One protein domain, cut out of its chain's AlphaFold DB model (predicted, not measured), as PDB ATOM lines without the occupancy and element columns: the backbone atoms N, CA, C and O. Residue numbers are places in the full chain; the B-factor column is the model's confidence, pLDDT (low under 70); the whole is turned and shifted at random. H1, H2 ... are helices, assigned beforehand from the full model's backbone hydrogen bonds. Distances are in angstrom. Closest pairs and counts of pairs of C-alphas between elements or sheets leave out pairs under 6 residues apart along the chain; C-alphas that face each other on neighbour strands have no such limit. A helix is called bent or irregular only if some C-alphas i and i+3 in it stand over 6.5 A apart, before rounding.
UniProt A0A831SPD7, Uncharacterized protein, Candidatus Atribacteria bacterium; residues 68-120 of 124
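This is residues 68 to 120 of the 124 residues of an uncharacterized protein of Candidatus Atribacteria bacterium (UniProt A0A831SPD7). A long helix, H2, makes the backbone of a loose, open arrangement: H1 crosses its first half at a steep angle, and the short H3 turns off at its last end to make a corner. The long link of residues 80 to 90 folds back from the end of H1 to the start of H2, while residues 106 to 111 and 114 to 120, which hold the end of H2 and most of H3, stick out from the rest. The printed part has 53 residues with three named helices, in the order H1, H2, H3, and no named strand; its class is all helix. The whole is loose, with a radius of gyration of the C-alphas of 13.0 A, and the C-alphas span 36 by 26 by 19 A.

H1 is residues 68 to 79, 16.5 A from first to last C-alpha, and begins at C-alpha 68 at (135.766, 134.714, -21.094). H2 is residues 91 to 108, 18 residues and 25.5 A long, with C-alpha 91 at (141.043, 126.078, -3.971). H3 is residues 112 to 119, 10.4 A long, and ends at C-alpha 119 at (138.054, 105.481, -15.708).

H1 and H2 touch, and H2 does so with residues 93 to 100 alone. Their closest C-alphas are those of Leu 73 and Phe 97, 5.9 A apart. Their lines stand at a steep tilt of 57 degrees, and they run opposite ways. H2 and H3 touch only at the corner by their link, and only just, with 3 pairs of C-alphas within 8 A; on H2 residues 105 to 106 alone take part. Their closest C-alphas are those of Arg 106 and Phe 112, 5.6 A apart. They run opposite ways at a steep tilt of 68 degrees, only just short of about perpendicular. H1 and H3 are apart. In H1, H2 and H3 every pair of O i and N i+4 is within hydrogen-bond range, and no helix is bent.

The two C-alphas farthest apart are those of Leu 86 and Asp 111, at 36.3 A, and the first and last printed C-alphas, of Lys 68 and Glu 120, are 31.1 A apart. Residues 106 to 111, of which 106 to 108 belong to H2, and residues 114 to 120, of which 114 to 119 belong to H3, stand free; the body without them has 40 residues and spans 33 by 19 by 16 A. The link from H1 to H2 is long, with 11 residues, and the link from H2 to H3 is tight, with 3 residues. The printed part has no cut. The mean pLDDT of the printed part is 92.8, and no printed residue is under 70.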
ATOM      1  N   LYS A  68     134.871 133.883 -21.910       93.88
ATOM      2  CA  LYS A  68     135.766 134.714 -21.094       93.88
ATOM      3  C   LYS A  68     136.122 134.059 -19.763       93.88
ATOM      4  O   LYS A  68     137.243 134.229 -19.293       93.88
ATOM      5  N   GLU A  69     135.184 133.329 -19.166       95.00
ATOM      6  CA  GLU A  69     135.424 132.625 -17.912       95.00
ATOM      7  C   GLU A  69     136.416 131.479 -18.124       95.00
ATOM      8  O   GLU A  69     137.391 131.363 -17.383       95.00
ATOM      9  N   LEU A  70     136.210 130.658 -19.157       93.94
ATOM     10  CA  LEU A  70     137.143 129.588 -19.504       93.94
ATOM     11  C   LEU A  70     138.542 130.138 -19.804       93.94
ATOM     12  O   LEU A  70     139.528 129.584 -19.320       93.94
ATOM     13  N   LEU A  71     138.636 131.221 -20.578       92.75
ATOM     14  CA  LEU A  71     139.913 131.847 -20.928       92.75
ATOM     15  C   LEU A  71     140.649 132.392 -19.696       92.75
ATOM     16  O   LEU A  71     141.857 132.182 -19.571       92.75
ATOM     17  N   ASP A  72     139.939 133.044 -18.772       95.38
ATOM     18  CA  ASP A  72     140.507 133.515 -17.502       95.38
ATOM     19  C   ASP A  72     141.011 132.346 -16.642       95.38
ATOM     20  O   ASP A  72     142.150 132.358 -16.170       95.38
ATOM     21  N   LEU A  73     140.207 131.288 -16.498       95.88
ATOM     22  CA  LEU A  73     140.590 130.104 -15.727       95.88
ATOM     23  C   LEU A  73     141.790 129.370 -16.349       95.88
ATOM     24  O   LEU A  73     142.684 128.934 -15.622       95.88
ATOM     25  N   LEU A  74     141.850 129.263 -17.681       93.12
ATOM     26  CA  LEU A  74     142.999 128.697 -18.396       93.12
ATOM     27  C   LEU A  74     144.258 129.543 -18.203       93.12
ATOM     28  O   LEU A  74     145.333 128.984 -17.984       93.12
ATOM     29  N   SER A  75     144.129 130.871 -18.260       94.00
ATOM     30  CA  SER A  75     145.236 131.796 -18.007       94.00
ATOM     31  C   SER A  75     145.813 131.582 -16.607       94.00
ATOM     32  O   SER A  75     147.006 131.307 -16.468       94.00
ATOM     33  N   LYS A  76     144.945 131.563 -15.585       94.44
ATOM     34  CA  LYS A  76     145.328 131.280 -14.193       94.44
ATOM     35  C   LYS A  76     145.989 129.911 -14.053       94.44
ATOM     36  O   LYS A  76     147.068 129.812 -13.479       94.44
ATOM     37  N   ARG A  77     145.398 128.849 -14.623       93.31
ATOM     38  CA  ARG A  77     145.996 127.501 -14.619       93.31
ATOM     39  C   ARG A  77     147.395 127.529 -15.212       93.31
ATOM     40  O   ARG A  77     148.296 126.931 -14.636       93.31
ATOM     41  N   ASN A  78     147.582 128.194 -16.347       92.69
ATOM     42  CA  ASN A  78     148.864 128.225 -17.044       92.69
ATOM     43  C   ASN A  78     149.938 128.997 -16.273       92.69
ATOM     44  O   ASN A  78     151.093 128.573 -16.297       92.69
ATOM     45  N   SER A  79     149.570 130.055 -15.546       93.75
ATOM     46  CA  SER A  79     150.498 130.786 -14.677       93.75
ATOM     47  C   SER A  79     150.836 130.045 -13.382       93.75
ATOM     48  O   SER A  79     151.691 130.510 -12.632       93.75
ATOM     49  N   SER A  80     150.199 128.901 -13.109       94.94
ATOM     50  CA  SER A  80     150.412 128.168 -11.864       94.94
ATOM     51  C   SER A  80     151.645 127.272 -11.836       94.94
ATOM     52  O   SER A  80     152.098 126.790 -12.878       94.94
ATOM     53  N   ILE A  81     152.119 126.994 -10.616       93.06
ATOM     54  CA  ILE A  81     153.288 126.143 -10.316       93.06
ATOM     55  C   ILE A  81     153.171 124.743 -10.938       93.06
ATOM     56  O   ILE A  81     154.153 124.192 -11.424       93.06
ATOM     57  N   LEU A  82     151.969 124.159 -10.950       89.94
ATOM     58  CA  LEU A  82     151.733 122.813 -11.492       89.94
ATOM     59  C   LEU A  82     151.588 122.783 -13.024       89.94
ATOM     60  O   LEU A  82     151.358 121.721 -13.604       89.94
ATOM     61  N   ALA A  83     151.674 123.939 -13.680       90.69
ATOM     62  CA  ALA A  83     151.627 124.068 -15.125       90.69
ATOM     63  C   ALA A  83     152.964 124.593 -15.658       90.69
ATOM     64  O   ALA A  83     153.896 123.817 -15.852       90.69
ATOM     65  N   HIS A  84     153.044 125.895 -15.934       90.00
ATOM     66  CA  HIS A  84     154.201 126.522 -16.568       90.00
ATOM     67  C   HIS A  84     154.650 127.815 -15.876       90.00
ATOM     68  O   HIS A  84     155.615 128.422 -16.333       90.00
ATOM     69  N   GLY A  85     153.971 128.256 -14.814       92.38
ATOM     70  CA  GLY A  85     154.309 129.487 -14.103       92.38
ATOM     71  C   GLY A  85     154.695 129.243 -12.647       92.38
ATOM     72  O   GLY A  85     155.043 128.130 -12.265       92.38
ATOM     73  N   LEU A  86     154.665 130.304 -11.842       93.75
ATOM     74  CA  LEU A  86     155.083 130.284 -10.435       93.75
ATOM     75  C   LEU A  86     153.981 130.766  -9.479       93.75
ATOM     76  O   LEU A  86     154.194 130.803  -8.269       93.75
ATOM     77  N   GLU A  87     152.803 131.108 -10.002       94.12
ATOM     78  CA  GLU A  87     151.715 131.673  -9.207       94.12
ATOM     79  C   GLU A  87     150.959 130.571  -8.440       94.12
ATOM     80  O   GLU A  87     150.566 129.551  -9.018       94.12
ATOM     81  N   PRO A  88     150.711 130.723  -7.132       93.12
ATOM     82  CA  PRO A  88     149.805 129.831  -6.423       93.12
ATOM     83  C   PRO A  88     148.351 130.069  -6.871       93.12
ATOM     84  O   PRO A  88     147.940 131.197  -7.133       93.12
ATOM     85  N   ILE A  89     147.551 129.001  -6.927       93.94
ATOM     86  CA  ILE A  89     146.105 129.062  -7.187       93.94
ATOM     87  C   ILE A  89     145.348 128.678  -5.916       93.94
ATOM     88  O   ILE A  89     145.696 127.699  -5.256       93.94
ATOM     89  N   ASP A  90     144.283 129.413  -5.604       94.00
ATOM     90  CA  ASP A  90     143.378 129.085  -4.508       94.00
ATOM     91  C   ASP A  90     142.406 127.938  -4.857       94.00
ATOM     92  O   ASP A  90     142.043 127.700  -6.013       94.00
ATOM     93  N   GLU A  91     141.933 127.235  -3.826       95.38
ATOM     94  CA  GLU A  91     141.043 126.078  -3.971       95.38
ATOM     95  C   GLU A  91     139.754 126.403  -4.742       95.38
ATOM     96  O   GLU A  91     139.286 125.585  -5.538       95.38
ATOM     97  N   LYS A  92     139.177 127.593  -4.540       96.44
ATOM     98  CA  LYS A  92     137.924 127.986  -5.192       96.44
ATOM     99  C   LYS A  92     138.131 128.135  -6.698       96.44
ATOM    100  O   LYS A  92     137.321 127.619  -7.469       96.44
ATOM    101  N   THR A  93     139.216 128.779  -7.121       94.75
ATOM    102  CA  THR A  93     139.585 128.896  -8.540       94.75
ATOM    103  C   THR A  93     139.847 127.523  -9.161       94.75
ATOM    104  O   THR A  93     139.327 127.231 -10.242       94.75
ATOM    105  N   ALA A  94     140.582 126.644  -8.474       94.56
ATOM    106  CA  ALA A  94     140.856 125.291  -8.964       94.56
ATOM    107  C   ALA A  94     139.571 124.460  -9.139       94.56
ATOM    108  O   ALA A  94     139.360 123.853 -10.192       94.56
ATOM    109  N   LYS A  95     138.674 124.480  -8.143       97.12
ATOM    110  CA  LYS A  95     137.363 123.815  -8.225       97.12
ATOM    111  C   LYS A  95     136.513 124.379  -9.357       97.12
ATOM    112  O   LYS A  95     135.923 123.607 -10.108       97.12
ATOM    113  N   ARG A  96     136.499 125.703  -9.534       97.44
ATOM    114  CA  ARG A  96     135.740 126.335 -10.617       97.44
ATOM    115  C   ARG A  96     136.243 125.908 -11.994       97.44
ATOM    116  O   ARG A  96     135.437 125.611 -12.872       97.44
ATOM    117  N   PHE A  97     137.562 125.828 -12.174       96.06
ATOM    118  CA  PHE A  97     138.149 125.311 -13.411       96.06
ATOM    119  C   PHE A  97     137.749 123.856 -13.668       96.06
ATOM    120  O   PHE A  97     137.326 123.525 -14.775       96.06
ATOM    121  N   TYR A  98     137.805 123.005 -12.642       95.25
ATOM    122  CA  TYR A  98     137.375 121.611 -12.743       95.25
ATOM    123  C   TYR A  98     135.904 121.478 -13.171       95.25
ATOM    124  O   TYR A  98     135.601 120.768 -14.130       95.25
ATOM    125  N   GLU A  99     134.993 122.205 -12.521       96.81
ATOM    126  CA  GLU A  99     133.567 122.221 -12.879       96.81
ATOM    127  C   GLU A  99     133.343 122.659 -14.329       96.81
ATOM    128  O   GLU A  99     132.587 122.013 -15.059       96.81
ATOM    129  N   LYS A 100     134.033 123.722 -14.761       95.69
ATOM    130  CA  LYS A 100     133.935 124.247 -16.126       95.69
ATOM    131  C   LYS A 100     134.385 123.217 -17.161       95.69
ATOM    132  O   LYS A 100     133.709 123.009 -18.166       95.69
ATOM    133  N   VAL A 101     135.497 122.526 -16.903       93.50
ATOM    134  CA  VAL A 101     135.990 121.450 -17.775       93.50
ATOM    135  C   VAL A 101     134.988 120.295 -17.840       93.50
ATOM    136  O   VAL A 101     134.731 119.787 -18.931       93.50
ATOM    137  N   LEU A 102     134.376 119.903 -16.717       94.06
ATOM    138  CA  LEU A 102     133.345 118.859 -16.709       94.06
ATOM    139  C   LEU A 102     132.096 119.255 -17.501       94.06
ATOM    140  O   LEU A 102     131.531 118.417 -18.206       94.06
ATOM    141  N   GLU A 103     131.648 120.506 -17.393       93.06
ATOM    142  CA  GLU A 103     130.521 121.026 -18.174       93.06
ATOM    143  C   GLU A 103     130.797 120.904 -19.678       93.06
ATOM    144  O   GLU A 103     129.997 120.329 -20.422       93.06
ATOM    145  N   ILE A 104     131.971 121.369 -20.111       92.00
ATOM    146  CA  ILE A 104     132.409 121.283 -21.504       92.00
ATOM    147  C   ILE A 104     132.500 119.821 -21.938       92.00
ATOM    148  O   ILE A 104     131.960 119.453 -22.982       92.00
ATOM    149  N   ALA A 105     133.131 118.958 -21.141       91.50
ATOM    150  CA  ALA A 105     133.315 117.551 -21.475       91.50
ATOM    151  C   ALA A 105     131.979 116.810 -21.645       91.50
ATOM    152  O   ALA A 105     131.822 116.062 -22.610       91.50
ATOM    153  N   ARG A 106     130.986 117.078 -20.785       91.00
ATOM    154  CA  ARG A 106     129.628 116.512 -20.906       91.00
ATOM    155  C   ARG A 106     128.934 116.905 -22.204       91.00
ATOM    156  O   ARG A 106     128.236 116.078 -22.783       91.00
ATOM    157  N   ARG A 107     129.126 118.144 -22.660       87.44
ATOM    158  CA  ARG A 107     128.581 118.635 -23.938       87.44
ATOM    159  C   ARG A 107     129.339 118.077 -25.143       87.44
ATOM    160  O   ARG A 107     128.774 117.894 -26.214       87.44
ATOM    161  N   SER A 108     130.627 117.803 -24.967       85.31
ATOM    162  CA  SER A 108     131.546 117.530 -26.073       85.31
ATOM    163  C   SER A 108     131.754 116.050 -26.365       85.31
ATOM    164  O   SER A 108     132.068 115.686 -27.499       85.31
ATOM    165  N   ILE A 109     131.627 115.201 -25.344       87.06
ATOM    166  CA  ILE A 109     131.992 113.788 -25.394       87.06
ATOM    167  C   ILE A 109     130.735 112.942 -25.211       87.06
ATOM    168  O   ILE A 109     130.081 112.964 -24.168       87.06
ATOM    169  N   LYS A 110     130.430 112.127 -26.221       86.38
ATOM    170  CA  LYS A 110     129.343 111.151 -26.137       86.38
ATOM    171  C   LYS A 110     129.606 110.154 -25.001       86.38
ATOM    172  O   LYS A 110     130.717 109.637 -24.868       86.38
ATOM    173  N   ASP A 111     128.567 109.878 -24.212       91.00
ATOM    174  CA  ASP A 111     128.607 108.963 -23.064       91.00
ATOM    175  C   ASP A 111     129.668 109.340 -22.007       91.00
ATOM    176  O   ASP A 111     130.195 108.469 -21.314       91.00
ATOM    177  N   PHE A 112     129.985 110.636 -21.860       92.00
ATOM    178  CA  PHE A 112     131.031 111.119 -20.947       92.00
ATOM    179  C   PHE A 112     130.925 110.547 -19.527       92.00
ATOM    180  O   PHE A 112     131.916 110.061 -18.993       92.00
ATOM    181  N   ASN A 113     129.727 110.540 -18.931       90.38
ATOM    182  CA  ASN A 113     129.543 110.051 -17.560       90.38
ATOM    183  C   ASN A 113     129.902 108.560 -17.417       90.38
ATOM    184  O   ASN A 113     130.555 108.191 -16.447       90.38
ATOM    185  N   LYS A 114     129.560 107.721 -18.407       92.50
ATOM    186  CA  LYS A 114     129.953 106.299 -18.415       92.50
ATOM    187  C   LYS A 114     131.462 106.138 -18.572       92.50
ATOM    188  O   LYS A 114     132.065 105.273 -17.955       92.50
ATOM    189  N   LYS A 115     132.089 106.983 -19.397       92.19
ATOM    190  CA  LYS A 115     133.547 106.972 -19.583       92.19
ATOM    191  C   LYS A 115     134.289 107.378 -18.309       92.19
ATOM    192  O   LYS A 115     135.323 106.787 -18.028       92.19
ATOM    193  N   ILE A 116     133.759 108.345 -17.556       91.06
ATOM    194  CA  ILE A 116     134.280 108.716 -16.232       91.06
ATOM    195  C   ILE A 116     134.188 107.527 -15.274       91.06
ATOM    196  O   ILE A 116     135.194 107.176 -14.667       91.06
ATOM    197  N   GLU A 117     133.032 106.868 -15.199       90.06
ATOM    198  CA  GLU A 117     132.833 105.688 -14.348       90.06
ATOM    199  C   GLU A 117     133.825 104.565 -14.687       90.06
ATOM    200  O   GLU A 117     134.486 104.028 -13.804       90.06
ATOM    201  N   TRP A 118     134.017 104.260 -15.974       90.44
ATOM    202  CA  TRP A 118     134.999 103.262 -16.418       90.44
ATOM    203  C   TRP A 118     136.454 103.667 -16.176       90.44
ATOM    204  O   TRP A 118     137.334 102.810 -16.202       90.44
ATOM    205  N   SER A 119     136.717 104.962 -15.999       89.75
ATOM    206  CA  SER A 119     138.054 105.481 -15.708       89.75
ATOM    207  C   SER A 119     138.379 105.511 -14.214       89.75
ATOM    208  O   SER A 119     139.523 105.796 -13.861       89.75
ATOM    209  N   GLU A 120     137.406 105.228 -13.338       88.69
ATOM    210  CA  GLU A 120     137.676 105.090 -11.910       88.69
ATOM    211  C   GLU A 120     138.635 103.921 -11.667       88.69
ATOM    212  O   GLU A 120     138.527 102.853 -12.275       88.69
TER     213      GLU A 120